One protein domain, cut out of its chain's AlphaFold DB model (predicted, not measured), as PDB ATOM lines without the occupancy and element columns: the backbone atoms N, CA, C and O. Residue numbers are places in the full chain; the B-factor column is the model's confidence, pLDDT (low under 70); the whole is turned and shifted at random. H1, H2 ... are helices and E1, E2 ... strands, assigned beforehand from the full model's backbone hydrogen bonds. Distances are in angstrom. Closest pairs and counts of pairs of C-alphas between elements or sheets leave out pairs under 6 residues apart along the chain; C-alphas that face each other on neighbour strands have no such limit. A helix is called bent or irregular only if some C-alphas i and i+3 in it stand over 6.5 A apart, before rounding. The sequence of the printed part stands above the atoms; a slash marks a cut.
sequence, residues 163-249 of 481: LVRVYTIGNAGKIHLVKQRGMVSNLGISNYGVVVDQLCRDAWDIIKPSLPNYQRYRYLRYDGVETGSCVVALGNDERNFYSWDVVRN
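What this domain is: This is residues 163 to 249 of the 481 residues of the protein "TspB protein" of Neisseria shayeganii 871 (UniProt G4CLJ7). A strongly twisted sheet of five antiparallel strands, curled like part of a barrel, wraps round one helix, H1, making two layers. The 87 printed residues include, in order, E1, E2, H1, E3, E4 and E5; the sheet's order is E2 E1 E5 E4 E3, the class mixed. It is compact, with a radius of gyration of the C-alphas of 13.1 A and spans of 40 by 30 by 18 A.

How they stand to each other: E1, residues 163 to 169, and E2, residues 175 to 183, form a hairpin, with N 166 and O 179 2.8 A apart; E2 bends by 81 degrees at residue 178. H1, residues 193 to 210, is on the sheet, with 12 of 14 O i to N i+4 pairs within hydrogen-bond range. E3, residues 218 to 222, has its closest C-alphas to H1 at Tyr 222 and Asp 197, 5.9 A. E3, E4, residues 227 to 234, and E5, residues 237 to 248, form a meander, each strand the antiparallel neighbour of the one before: N 231 and O 221, 2.8 A; N 230 and O 242, 2.8 A. E5 and E1 are antiparallel neighbours: N 165 and O 245, 2.9 A.

Where its parts are: E1 begins at C-alpha 163 (31.427, 20.383, 93.879). H1, 26.2 A long, is only just irregular: C-alphas 206 and 209 are 6.9 A apart. E5, 33.7 A long, ends at C-alpha 248 (37.471, 21.410, 95.213).

The domain as a whole: The farthest C-alphas, Asn 186 and Pro 212, are 41.1 A apart. The printed part has no cut and no long link. pLDDT is under 70 at residues 183 to 191 and 249.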
ATOM      1  N   LEU A 163      32.443  20.904  94.791       79.12
ATOM      2  CA  LEU A 163      31.427  20.383  93.879       79.12
ATOM      3  C   LEU A 163      31.226  18.899  94.159       79.12
ATOM      4  O   LEU A 163      32.180  18.129  94.092       79.12
ATOM      5  N   VAL A 164      29.979  18.497  94.389       85.75
ATOM      6  CA  VAL A 164      29.567  17.091  94.356       85.75
ATOM      7  C   VAL A 164      29.174  16.762  92.925       85.75
ATOM      8  O   VAL A 164      28.277  17.402  92.371       85.75
ATOM      9  N   ARG A 165      29.835  15.783  92.313       89.50
ATOM     10  CA  ARG A 165      29.602  15.372  90.923       89.50
ATOM     11  C   ARG A 165      29.100  13.940  90.894       89.50
ATOM     12  O   ARG A 165      29.658  13.092  91.573       89.50
ATOM     13  N   VAL A 166      28.098  13.664  90.065       92.81
ATOM     14  CA  VAL A 166      27.650  12.315  89.693       92.81
ATOM     15  C   VAL A 166      27.996  12.106  88.225       92.81
ATOM     16  O   VAL A 166      27.672  12.947  87.382       92.81
ATOM     17  N   TYR A 167      28.677  11.011  87.908       92.44
ATOM     18  CA  TYR A 167      29.249  10.775  86.589       92.44
ATOM     19  C   TYR A 167      29.339   9.289  86.230       92.44
ATOM     20  O   TYR A 167      29.184   8.399  87.066       92.44
ATOM     21  N   THR A 168      29.621   9.028  84.956       91.62
ATOM     22  CA  THR A 168      30.041   7.715  84.458       91.62
ATOM     23  C   THR A 168      31.439   7.790  83.849       91.62
ATOM     24  O   THR A 168      31.900   8.865  83.453       91.62
ATOM     25  N   ILE A 169      32.130   6.655  83.793       85.31
ATOM     26  CA  ILE A 169      33.483   6.535  83.254       85.31
ATOM     27  C   ILE A 169      33.391   5.827  81.900       85.31
ATOM     28  O   ILE A 169      32.973   4.675  81.818       85.31
ATOM     29  N   GLY A 170      33.753   6.532  80.827       83.75
ATOM     30  CA  GLY A 170      33.773   5.982  79.470       83.75
ATOM     31  C   GLY A 170      34.998   5.100  79.192       83.75
ATOM     32  O   GLY A 170      35.921   5.013  80.002       83.75
ATOM     33  N   ASN A 171      35.059   4.522  77.986       75.31
ATOM     34  CA  ASN A 171      36.049   3.511  77.554       75.31
ATOM     35  C   ASN A 171      37.533   3.955  77.538       75.31
ATOM     36  O   ASN A 171      38.397   3.188  77.132       75.31
ATOM     37  N   ALA A 172      37.848   5.169  77.988       78.62
ATOM     38  CA  ALA A 172      39.210   5.701  78.088       78.62
ATOM     39  C   ALA A 172      39.487   6.375  79.448       78.62
ATOM     40  O   ALA A 172      40.340   7.253  79.541       78.62
ATOM     41  N   GLY A 173      38.705   6.057  80.489       78.00
ATOM     42  CA  GLY A 173      38.792   6.753  81.781       78.00
ATOM     43  C   GLY A 173      38.228   8.179  81.754       78.00
ATOM     44  O   GLY A 173      38.342   8.916  82.730       78.00
ATOM     45  N   LYS A 174      37.608   8.590  80.637       84.19
ATOM     46  CA  LYS A 174      36.998   9.913  80.491       84.19
ATOM     47  C   LYS A 174      35.734   9.999  81.339       84.19
ATOM     48  O   LYS A 174      34.815   9.197  81.177       84.19
ATOM     49  N   ILE A 175      35.687  11.010  82.199       83.69
ATOM     50  CA  ILE A 175      34.522  11.319  83.024       83.69
ATOM     51  C   ILE A 175      33.437  11.957  82.148       83.69
ATOM     52  O   ILE A 175      33.662  12.983  81.504       83.69
ATOM     53  N   HIS A 176      32.250  11.357  82.150       86.88
ATOM     54  CA  HIS A 176      31.030  11.914  81.576       86.88
ATOM     55  C   HIS A 176      30.125  12.379  82.714       86.88
ATOM     56  O   HIS A 176      29.536  11.566  83.427       86.88
ATOM     57  N   LEU A 177      30.046  13.696  82.897       85.12
ATOM     58  CA  LEU A 177      29.260  14.306  83.961       85.12
ATOM     59  C   LEU A 177      27.759  14.114  83.704       85.12
ATOM     60  O   LEU A 177      27.269  14.459  82.631       85.12
ATOM     61  N   VAL A 178      27.040  13.595  84.698       87.38
ATOM     62  CA  VAL A 178      25.581  13.405  84.661       87.38
ATOM     63  C   VAL A 178      24.887  14.556  85.383       87.38
ATOM     64  O   VAL A 178      24.011  15.209  84.823       87.38
ATOM     65  N   LYS A 179      25.299  14.827  86.624       85.38
ATOM     66  CA  LYS A 179      24.823  15.954  87.435       85.38
ATOM     67  C   LYS A 179      25.941  16.483  88.329       85.38
ATOM     68  O   LYS A 179      26.877  15.761  88.652       85.38
ATOM     69  N   GLN A 180      25.820  17.732  88.767       85.38
ATOM     70  CA  GLN A 180      26.681  18.306  89.800       85.38
ATOM     71  C   GLN A 180      25.927  19.324  90.658       85.38
ATOM     72  O   GLN A 180      24.930  19.889  90.203       85.38
ATOM     73  N   ARG A 181      26.424  19.583  91.873       77.81
ATOM     74  CA  ARG A 181      25.961  20.670  92.748       77.81
ATOM     75  C   ARG A 181      27.116  21.252  93.567       77.81
ATOM     76  O   ARG A 181      27.973  20.502  94.026       77.81
ATOM     77  N   GLY A 182      27.126  22.575  93.742       73.31
ATOM     78  CA  GLY A 182      28.071  23.280  94.613       73.31
ATOM     79  C   GLY A 182      27.703  23.180  96.097       73.31
ATOM     80  O   GLY A 182      26.526  23.111  96.442       73.31
ATOM     81  N   MET A 183      28.720  23.142  96.956       65.00
ATOM     82  CA  MET A 183      28.647  23.142  98.415       65.00
ATOM     83  C   MET A 183      29.676  24.079  99.053       65.00
ATOM     84  O   MET A 183      30.850  24.079  98.676       65.00
ATOM     85  N   VAL A 184      29.252  24.809 100.084       57.56
ATOM     86  CA  VAL A 184      30.111  25.603 100.980       57.56
ATOM     87  C   VAL A 184      30.780  24.720 102.048       57.56
ATOM     88  O   VAL A 184      30.227  23.705 102.470       57.56
ATOM     89  N   SER A 185      31.978  25.095 102.507       55.38
ATOM     90  CA  SER A 185      32.806  24.284 103.419       55.38
ATOM     91  C   SER A 185      32.378  24.267 104.885       55.38
ATOM     92  O   SER A 185      32.867  23.442 105.659       55.38
ATOM     93  N   ASN A 186      31.434  25.125 105.277       51.16
ATOM     94  CA  ASN A 186      30.943  25.231 106.655       51.16
ATOM     95  C   ASN A 186      30.199  23.976 107.158       51.16
ATOM     96  O   ASN A 186      29.924  23.874 108.352       51.16
ATOM     97  N   LEU A 187      29.892  23.021 106.277       50.97
ATOM     98  CA  LEU A 187      29.229  21.763 106.614       50.97
ATOM     99  C   LEU A 187      30.199  20.628 106.983       50.97
ATOM    100  O   LEU A 187      29.756  19.609 107.513       50.97
ATOM    101  N   GLY A 188      31.508  20.809 106.767       50.94
ATOM    102  CA  GLY A 188      32.505  19.757 106.956       50.94
ATOM    103  C   GLY A 188      32.338  18.603 105.958       50.94
ATOM    104  O   GLY A 188      31.255  18.331 105.442       50.94
ATOM    105  N   ILE A 189      33.429  17.880 105.695       51.53
ATOM    106  CA  ILE A 189      33.442  16.746 104.753       51.53
ATOM    107  C   ILE A 189      32.402  15.662 105.112       51.53
ATOM    108  O   ILE A 189      31.913  14.931 104.256       51.53
ATOM    109  N   SER A 190      31.999  15.603 106.380       56.59
ATOM    110  CA  SER A 190      31.063  14.627 106.928       56.59
ATOM    111  C   SER A 190      29.578  14.879 106.625       56.59
ATOM    112  O   SER A 190      28.770  14.031 106.997       56.59
ATOM    113  N   ASN A 191      29.184  15.985 105.972       62.91
ATOM    114  CA  ASN A 191      27.761  16.343 105.817       62.91
ATOM    115  C   ASN A 191      27.278  16.528 104.360       62.91
ATOM    116  O   ASN A 191      26.195  17.058 104.120       62.91
ATOM    117  N   TYR A 192      28.033  16.040 103.364       73.00
ATOM    118  CA  TYR A 192      27.613  16.069 101.949       73.00
ATOM    119  C   TYR A 192      26.505  15.067 101.596       73.00
ATOM    120  O   TYR A 192      25.921  15.137 100.511       73.00
ATOM    121  N   GLY A 193      26.188  14.149 102.512       80.06
ATOM    122  CA  GLY A 193      25.323  13.004 102.251       80.06
ATOM    123  C   GLY A 193      23.936  13.345 101.721       80.06
ATOM    124  O   GLY A 193      23.447  12.679 100.814       80.06
ATOM    125  N   VAL A 194      23.328  14.426 102.213       82.00
ATOM    126  CA  VAL A 194      21.991  14.858 101.770       82.00
ATOM    127  C   VAL A 194      21.978  15.201 100.279       82.00
ATOM    128  O   VAL A 194      21.061  14.831  99.550       82.00
ATOM    129  N   VAL A 195      23.009  15.895  99.803       83.06
ATOM    130  CA  VAL A 195      23.084  16.299  98.396       83.06
ATOM    131  C   VAL A 195      23.528  15.149  97.514       83.06
ATOM    132  O   VAL A 195      23.021  15.040  96.403       83.06
ATOM    133  N   VAL A 196      24.436  14.288  97.985       89.69
ATOM    134  CA  VAL A 196      24.801  13.074  97.245       89.69
ATOM    135  C   VAL A 196      23.562  12.196  97.048       89.69
ATOM    136  O   VAL A 196      23.287  11.801  95.916       89.69
ATOM    137  N   ASP A 197      22.763  11.966  98.100       90.69
ATOM    138  CA  ASP A 197      21.513  11.196  98.013       90.69
ATOM    139  C   ASP A 197      20.556  11.813  96.991       90.69
ATOM    140  O   ASP A 197      20.095  11.127  96.077       90.69
ATOM    141  N   GLN A 198      20.330  13.129  97.075       89.62
ATOM    142  CA  GLN A 198      19.440  13.827  96.151       89.62
ATOM    143  C   GLN A 198      19.934  13.753  94.699       89.62
ATOM    144  O   GLN A 198      19.150  13.454  93.802       89.62
ATOM    145  N   LEU A 199      21.224  13.994  94.447       90.88
ATOM    146  CA  LEU A 199      21.785  13.930  93.096       90.88
ATOM    147  C   LEU A 199      21.736  12.510  92.524       90.88
ATOM    148  O   LEU A 199      21.414  12.346  91.347       90.88
ATOM    149  N   CYS A 200      22.027  11.493  93.335       94.94
ATOM    150  CA  CYS A 200      21.910  10.099  92.927       94.94
ATOM    151  C   CYS A 200      20.454   9.721  92.616       94.94
ATOM    152  O   CYS A 200      20.193   9.072  91.603       94.94
ATOM    153  N   ARG A 201      19.503  10.146  93.452       94.31
ATOM    154  CA  ARG A 201      18.072   9.880  93.264       94.31
ATOM    155  C   ARG A 201      17.545  10.542  91.988       94.31
ATOM    156  O   ARG A 201      16.957   9.865  91.152       94.31
ATOM    157  N   ASP A 202      17.874  11.813  91.776       92.00
ATOM    158  CA  ASP A 202      17.559  12.532  90.540       92.00
ATOM    159  C   ASP A 202      18.160  11.846  89.301       92.00
ATOM    160  O   ASP A 202      17.520  11.740  88.255       92.00
ATOM    161  N   ALA A 203      19.422  11.411  89.387       91.75
ATOM    162  CA  ALA A 203      20.104  10.751  88.279       91.75
ATOM    163  C   ALA A 203      19.463   9.396  87.947       91.75
ATOM    164  O   ALA A 203      19.410   9.012  86.776       91.75
ATOM    165  N   TRP A 204      18.949   8.693  88.960       94.06
ATOM    166  CA  TRP A 204      18.205   7.454  88.781       94.06
ATOM    167  C   TRP A 204      16.906   7.669  88.007       94.06
ATOM    168  O   TRP A 204      16.647   6.945  87.046       94.06
ATOM    169  N   ASP A 205      16.129   8.687  88.375       90.62
ATOM    170  CA  ASP A 205      14.861   8.996  87.709       90.62
ATOM    171  C   ASP A 205      15.058   9.325  86.220       90.62
ATOM    172  O   ASP A 205      14.205   9.006  85.391       90.62
ATOM    173  N   ILE A 206      16.220   9.879  85.864       87.50
ATOM    174  CA  ILE A 206      16.601  10.169  84.478       87.50
ATOM    175  C   ILE A 206      16.979   8.898  83.703       87.50
ATOM    176  O   ILE A 206      16.549   8.735  82.561       87.50
ATOM    177  N   ILE A 207      17.803   8.006  84.271       88.62
ATOM    178  CA  ILE A 207      18.326   6.843  83.527       88.62
ATOM    179  C   ILE A 207      17.386   5.633  83.548       88.62
ATOM    180  O   ILE A 207      17.385   4.843  82.601       88.62
ATOM    181  N   LYS A 208      16.564   5.479  84.592       89.31
ATOM    182  CA  LYS A 208      15.673   4.324  84.766       89.31
ATOM    183  C   LYS A 208      14.802   4.026  83.532       89.31
ATOM    184  O   LYS A 208      14.746   2.855  83.150       89.31
ATOM    185  N   PRO A 209      14.156   5.011  82.871       88.75
ATOM    186  CA  PRO A 209      13.356   4.755  81.670       88.75
ATOM    187  C   PRO A 209      14.151   4.096  80.535       88.75
ATOM    188  O   PRO A 209      13.611   3.268  79.806       88.75
ATOM    189  N   SER A 210      15.444   4.409  80.432       87.44
ATOM    190  CA  SER A 210      16.355   3.915  79.395       87.44
ATOM    191  C   SER A 210      16.942   2.531  79.696       87.44
ATOM    192  O   SER A 210      17.643   1.965  78.859       87.44
ATOM    193  N   LEU A 211      16.667   1.963  80.877       85.75
ATOM    194  CA  LEU A 211      17.187   0.670  81.324       85.75
ATOM    195  C   LEU A 211      16.036  -0.333  81.540       85.75
ATOM    196  O   LEU A 211      15.587  -0.535  82.672       85.75
ATOM    197  N   PRO A 212      15.558  -1.023  80.486       80.50
ATOM    198  CA  PRO A 212      14.382  -1.898  80.572       80.50
ATOM    199  C   PRO A 212      14.540  -3.038  81.594       80.50
ATOM    200  O   PRO A 212      13.593  -3.369  82.307       80.50
ATOM    201  N   ASN A 213      15.753  -3.571  81.763       84.94
ATOM    202  CA  ASN A 213      16.038  -4.624  82.749       84.94
ATOM    203  C   ASN A 213      16.028  -4.126  84.205       84.94
ATOM    204  O   ASN A 213      16.004  -4.929  85.138       84.94
ATOM    205  N   TYR A 214      16.014  -2.808  84.403       84.25
ATOM    206  CA  TYR A 214      16.135  -2.162  85.703       84.25
ATOM    207  C   TYR A 214      14.836  -1.487  86.174       84.25
ATOM    208  O   TYR A 214      14.799  -0.873  87.237       84.25
ATOM    209  N   GLN A 215      13.725  -1.658  85.453       85.25
ATOM    210  CA  GLN A 215      12.433  -1.041  85.795       85.25
ATOM    211  C   GLN A 215      11.922  -1.407  87.202       85.25
ATOM    212  O   GLN A 215      11.264  -0.604  87.870       85.25
ATOM    213  N   ARG A 216      12.261  -2.613  87.676       88.19
ATOM    214  CA  ARG A 216      11.893  -3.110  89.012       88.19
ATOM    215  C   ARG A 216      12.815  -2.617  90.127       88.19
ATOM    216  O   ARG A 216      12.430  -2.691  91.290       88.19
ATOM    217  N   TYR A 217      13.992  -2.104  89.782       92.12
ATOM    218  CA  TYR A 217      14.927  -1.567  90.757       92.12
ATOM    219  C   TYR A 217      14.425  -0.224  91.291       92.12
ATOM    220  O   TYR A 217      13.747   0.557  90.600       92.12
ATOM    221  N   ARG A 218      14.761   0.040  92.551       92.81
ATOM    222  CA  ARG A 218      14.520   1.321  93.214       92.81
ATOM    223  C   ARG A 218      15.841   1.878  93.705       92.81
ATOM    224  O   ARG A 218      16.721   1.114  94.095       92.81
ATOM    225  N   TYR A 219      15.955   3.201  93.687       94.50
ATOM    226  CA  TYR A 219      17.049   3.877  94.365       94.50
ATOM    227  C   TYR A 219      17.078   3.445  95.835       94.50
ATOM    228  O   TYR A 219      16.033   3.459  96.492       94.50
ATOM    229  N   LEU A 220      18.252   3.033  96.312       94.56
ATOM    230  CA  LEU A 220      18.439   2.561  97.678       94.56
ATOM    231  C   LEU A 220      19.178   3.602  98.515       94.56
ATOM    232  O   LEU A 220      18.638   4.068  99.514       94.56
ATOM    233  N   ARG A 221      20.412   3.922  98.117       93.75
ATOM    234  CA  ARG A 221      21.323   4.821  98.835       93.75
ATOM    235  C   ARG A 221      22.482   5.241  97.935       93.75
ATOM    236  O   ARG A 221      22.620   4.761  96.810       93.75
ATOM    237  N   TYR A 222      23.356   6.084  98.460       92.94
ATOM    238  CA  TYR A 222      24.730   6.203  97.986       92.94
ATOM    239  C   TYR A 222      25.676   5.484  98.966       92.94
ATOM    240  O   TYR A 222      25.320   5.256 100.124       92.94
ATOM    241  N   ASP A 223      26.862   5.096  98.504       91.62
ATOM    242  CA  ASP A 223      27.965   4.635  99.355       91.62
ATOM    243  C   ASP A 223      29.161   5.602  99.284       91.62
ATOM    244  O   ASP A 223      29.202   6.467  98.413       91.62
ATOM    245  N   GLY A 224      30.115   5.482 100.211       87.31
ATOM    246  CA  GLY A 224      31.317   6.327 100.254       87.31
ATOM    247  C   GLY A 224      31.186   7.607 101.092       87.31
ATOM    248  O   GLY A 224      30.120   7.924 101.620       87.31
ATOM    249  N   VAL A 225      32.305   8.325 101.247       77.94
ATOM    250  CA  VAL A 225      32.415   9.536 102.097       77.94
ATOM    251  C   VAL A 225      32.865  10.763 101.295       77.94
ATOM    252  O   VAL A 225      32.265  11.824 101.423       77.94
ATOM    253  N   GLU A 226      33.863  10.616 100.421       78.81
ATOM    254  CA  GLU A 226      34.317  11.676  99.494       78.81
ATOM    255  C   GLU A 226      34.205  11.263  98.022       78.81
ATOM    256  O   GLU A 226      34.181  12.097  97.120       78.81
ATOM    257  N   THR A 227      34.122   9.959  97.782       88.44
ATOM    258  CA  THR A 227      33.826   9.346  96.497       88.44
ATOM    259  C   THR A 227      33.154   8.004  96.747       88.44
ATOM    260  O   THR A 227      33.412   7.359  97.770       88.44
ATOM    261  N   GLY A 228      32.285   7.593  95.833       93.44
ATOM    262  CA  GLY A 228      31.601   6.313  95.902       93.44
ATOM    263  C   GLY A 228      30.660   6.112  94.725       93.44
ATOM    264  O   GLY A 228      30.902   6.596  93.618       93.44
ATOM    265  N   SER A 229      29.582   5.380  94.964       95.12
ATOM    266  CA  SER A 229      28.615   4.947  93.967       95.12
ATOM    267  C   SER A 229      27.185   5.261  94.390       95.12
ATOM    268  O   SER A 229      26.817   5.197  95.563       95.12
ATOM    269  N   CYS A 230      26.349   5.575  93.406       96.25
ATOM    270  CA  CYS A 230      24.904   5.589  93.561       96.25
ATOM    271  C   CYS A 230      24.377   4.154  93.402       96.25
ATOM    272  O   CYS A 230      24.663   3.500  92.392       96.25
ATOM    273  N   VAL A 231      23.594   3.680  94.374       95.62
ATOM    274  CA  VAL A 231      23.177   2.275  94.497       95.62
ATOM    275  C   VAL A 231      21.666   2.133  94.329       95.62
ATOM    276  O   VAL A 231      20.867   2.859  94.932       95.62
ATOM    277  N   VAL A 232      21.258   1.156  93.525       95.38
ATOM    278  CA  VAL A 232      19.864   0.717  93.368       95.38
ATOM    279  C   VAL A 232      19.721  -0.731  93.807       95.38
ATOM    280  O   VAL A 232      20.683  -1.490  93.743       95.38
ATOM    281  N   ALA A 233      18.520  -1.134  94.217       95.19
ATOM    282  CA  ALA A 233      18.277  -2.496  94.677       95.19
ATOM    283  C   ALA A 233      16.964  -3.102  94.177       95.19
ATOM    284  O   ALA A 233      15.974  -2.402  93.928       95.19
ATOM    285  N   LEU A 234      16.974  -4.432  94.076       93.38
ATOM    286  CA  LEU A 234      15.817  -5.295  93.868       93.38
ATOM    287  C   LEU A 234      15.922  -6.508  94.804       93.38
ATOM    288  O   LEU A 234      16.605  -7.488  94.507       93.38
ATOM    289  N   GLY A 235      15.238  -6.455  95.949       90.06
ATOM    290  CA  GLY A 235      15.411  -7.466  96.995       90.06
ATOM    291  C   GLY A 235      16.843  -7.434  97.531       90.06
ATOM    292  O   GLY A 235      17.267  -6.401  98.037       90.06
ATOM    293  N   ASN A 236      17.577  -8.537  97.371       90.94
ATOM    294  CA  ASN A 236      18.978  -8.658  97.795       90.94
ATOM    295  C   ASN A 236      19.993  -8.362  96.667       90.94
ATOM    296  O   ASN A 236      21.193  -8.481  96.898       90.94
ATOM    297  N   ASP A 237      19.543  -8.031  95.447       92.94
ATOM    298  CA  ASP A 237      20.418  -7.640  94.326       92.94
ATOM    299  C   ASP A 237      20.644  -6.119  94.368       92.94
ATOM    300  O   ASP A 237      19.731  -5.351  94.050       92.94
ATOM    301  N   GLU A 238      21.834  -5.689  94.798       94.44
ATOM    302  CA  GLU A 238      22.279  -4.288  94.798       94.44
ATOM    303  C   GLU A 238      23.214  -4.013  93.615       94.44
ATOM    304  O   GLU A 238      24.124  -4.793  93.326       94.44
ATOM    305  N   ARG A 239      23.014  -2.880  92.929       91.94
ATOM    306  CA  ARG A 239      23.806  -2.490  91.755       91.94
ATOM    307  C   ARG A 239      24.203  -1.028  91.792       91.94
ATOM    308  O   ARG A 239      23.382  -0.155  92.071       91.94
ATOM    309  N   ASN A 240      25.444  -0.774  91.397       92.56
ATOM    310  CA  ASN A 240      25.983   0.568  91.226       92.56
ATOM    311  C   ASN A 240      25.683   1.034  89.800       92.56
ATOM    312  O   ASN A 240      25.996   0.319  88.847       92.56
ATOM    313  N   PHE A 241      25.068   2.207  89.645       91.81
ATOM    314  CA  PHE A 241      24.695   2.720  88.317       91.81
ATOM    315  C   PHE A 241      25.472   3.970  87.901       91.81
ATOM    316  O   PHE A 241      25.694   4.156  86.709       91.81
ATOM    317  N   TYR A 242      25.938   4.779  88.853       95.00
ATOM    318  CA  TYR A 242      26.839   5.909  88.615       95.00
ATOM    319  C   TYR A 242      27.844   6.053  89.752       95.00
ATOM    320  O   TYR A 242      27.591   5.601  90.868       95.00
ATOM    321  N   SER A 243      28.964   6.707  89.458       94.88
ATOM    322  CA  SER A 243      29.970   7.099  90.441       94.88
ATOM    323  C   SER A 243      29.733   8.537  90.885       94.88
ATOM    324  O   SER A 243      29.149   9.334  90.147       94.88
ATOM    325  N   TRP A 244      30.204   8.880  92.078       93.94
ATOM    326  CA  TRP A 244      30.206  10.253  92.558       93.94
ATOM    327  C   TRP A 244      31.521  10.614  93.247       93.94
ATOM    328  O   TRP A 244      32.229   9.744  93.759       93.94
ATOM    329  N   ASP A 245      31.866  11.899  93.239       90.06
ATOM    330  CA  ASP A 245      32.984  12.443  94.007       90.06
ATOM    331  C   ASP A 245      32.740  13.885  94.462       90.06
ATOM    332  O   ASP A 245      31.861  14.586  93.952       90.06
ATOM    333  N   VAL A 246      33.525  14.307  95.450       85.44
ATOM    334  CA  VAL A 246      33.636  15.698  95.882       85.44
ATOM    335  C   VAL A 246      34.965  16.255  95.391       85.44
ATOM    336  O   VAL A 246      36.032  15.762  95.750       85.44
ATOM    337  N   VAL A 247      34.916  17.315  94.589       81.94
ATOM    338  CA  VAL A 247      36.115  18.025  94.126       81.94
ATOM    339  C   VAL A 247      36.121  19.461  94.600       81.94
ATOM    340  O   VAL A 247      35.080  20.105  94.675       81.94
ATOM    341  N   ARG A 248      37.308  19.989  94.899       74.00
ATOM    342  CA  ARG A 248      37.471  21.410  95.213       74.00
ATOM    343  C   ARG A 248      37.117  22.251  93.983       74.00
ATOM    344  O   ARG A 248      37.550  21.944  92.873       74.00
ATOM    345  N   ASN A 249      36.358  23.315  94.193       69.56
ATOM    346  CA  ASN A 249      35.861  24.221  93.169       69.56
ATOM    347  C   ASN A 249      36.339  25.652  93.444       69.56
ATOM    348  O   ASN A 249      35.595  26.458  93.999       69.56
TER     349      ASN A 249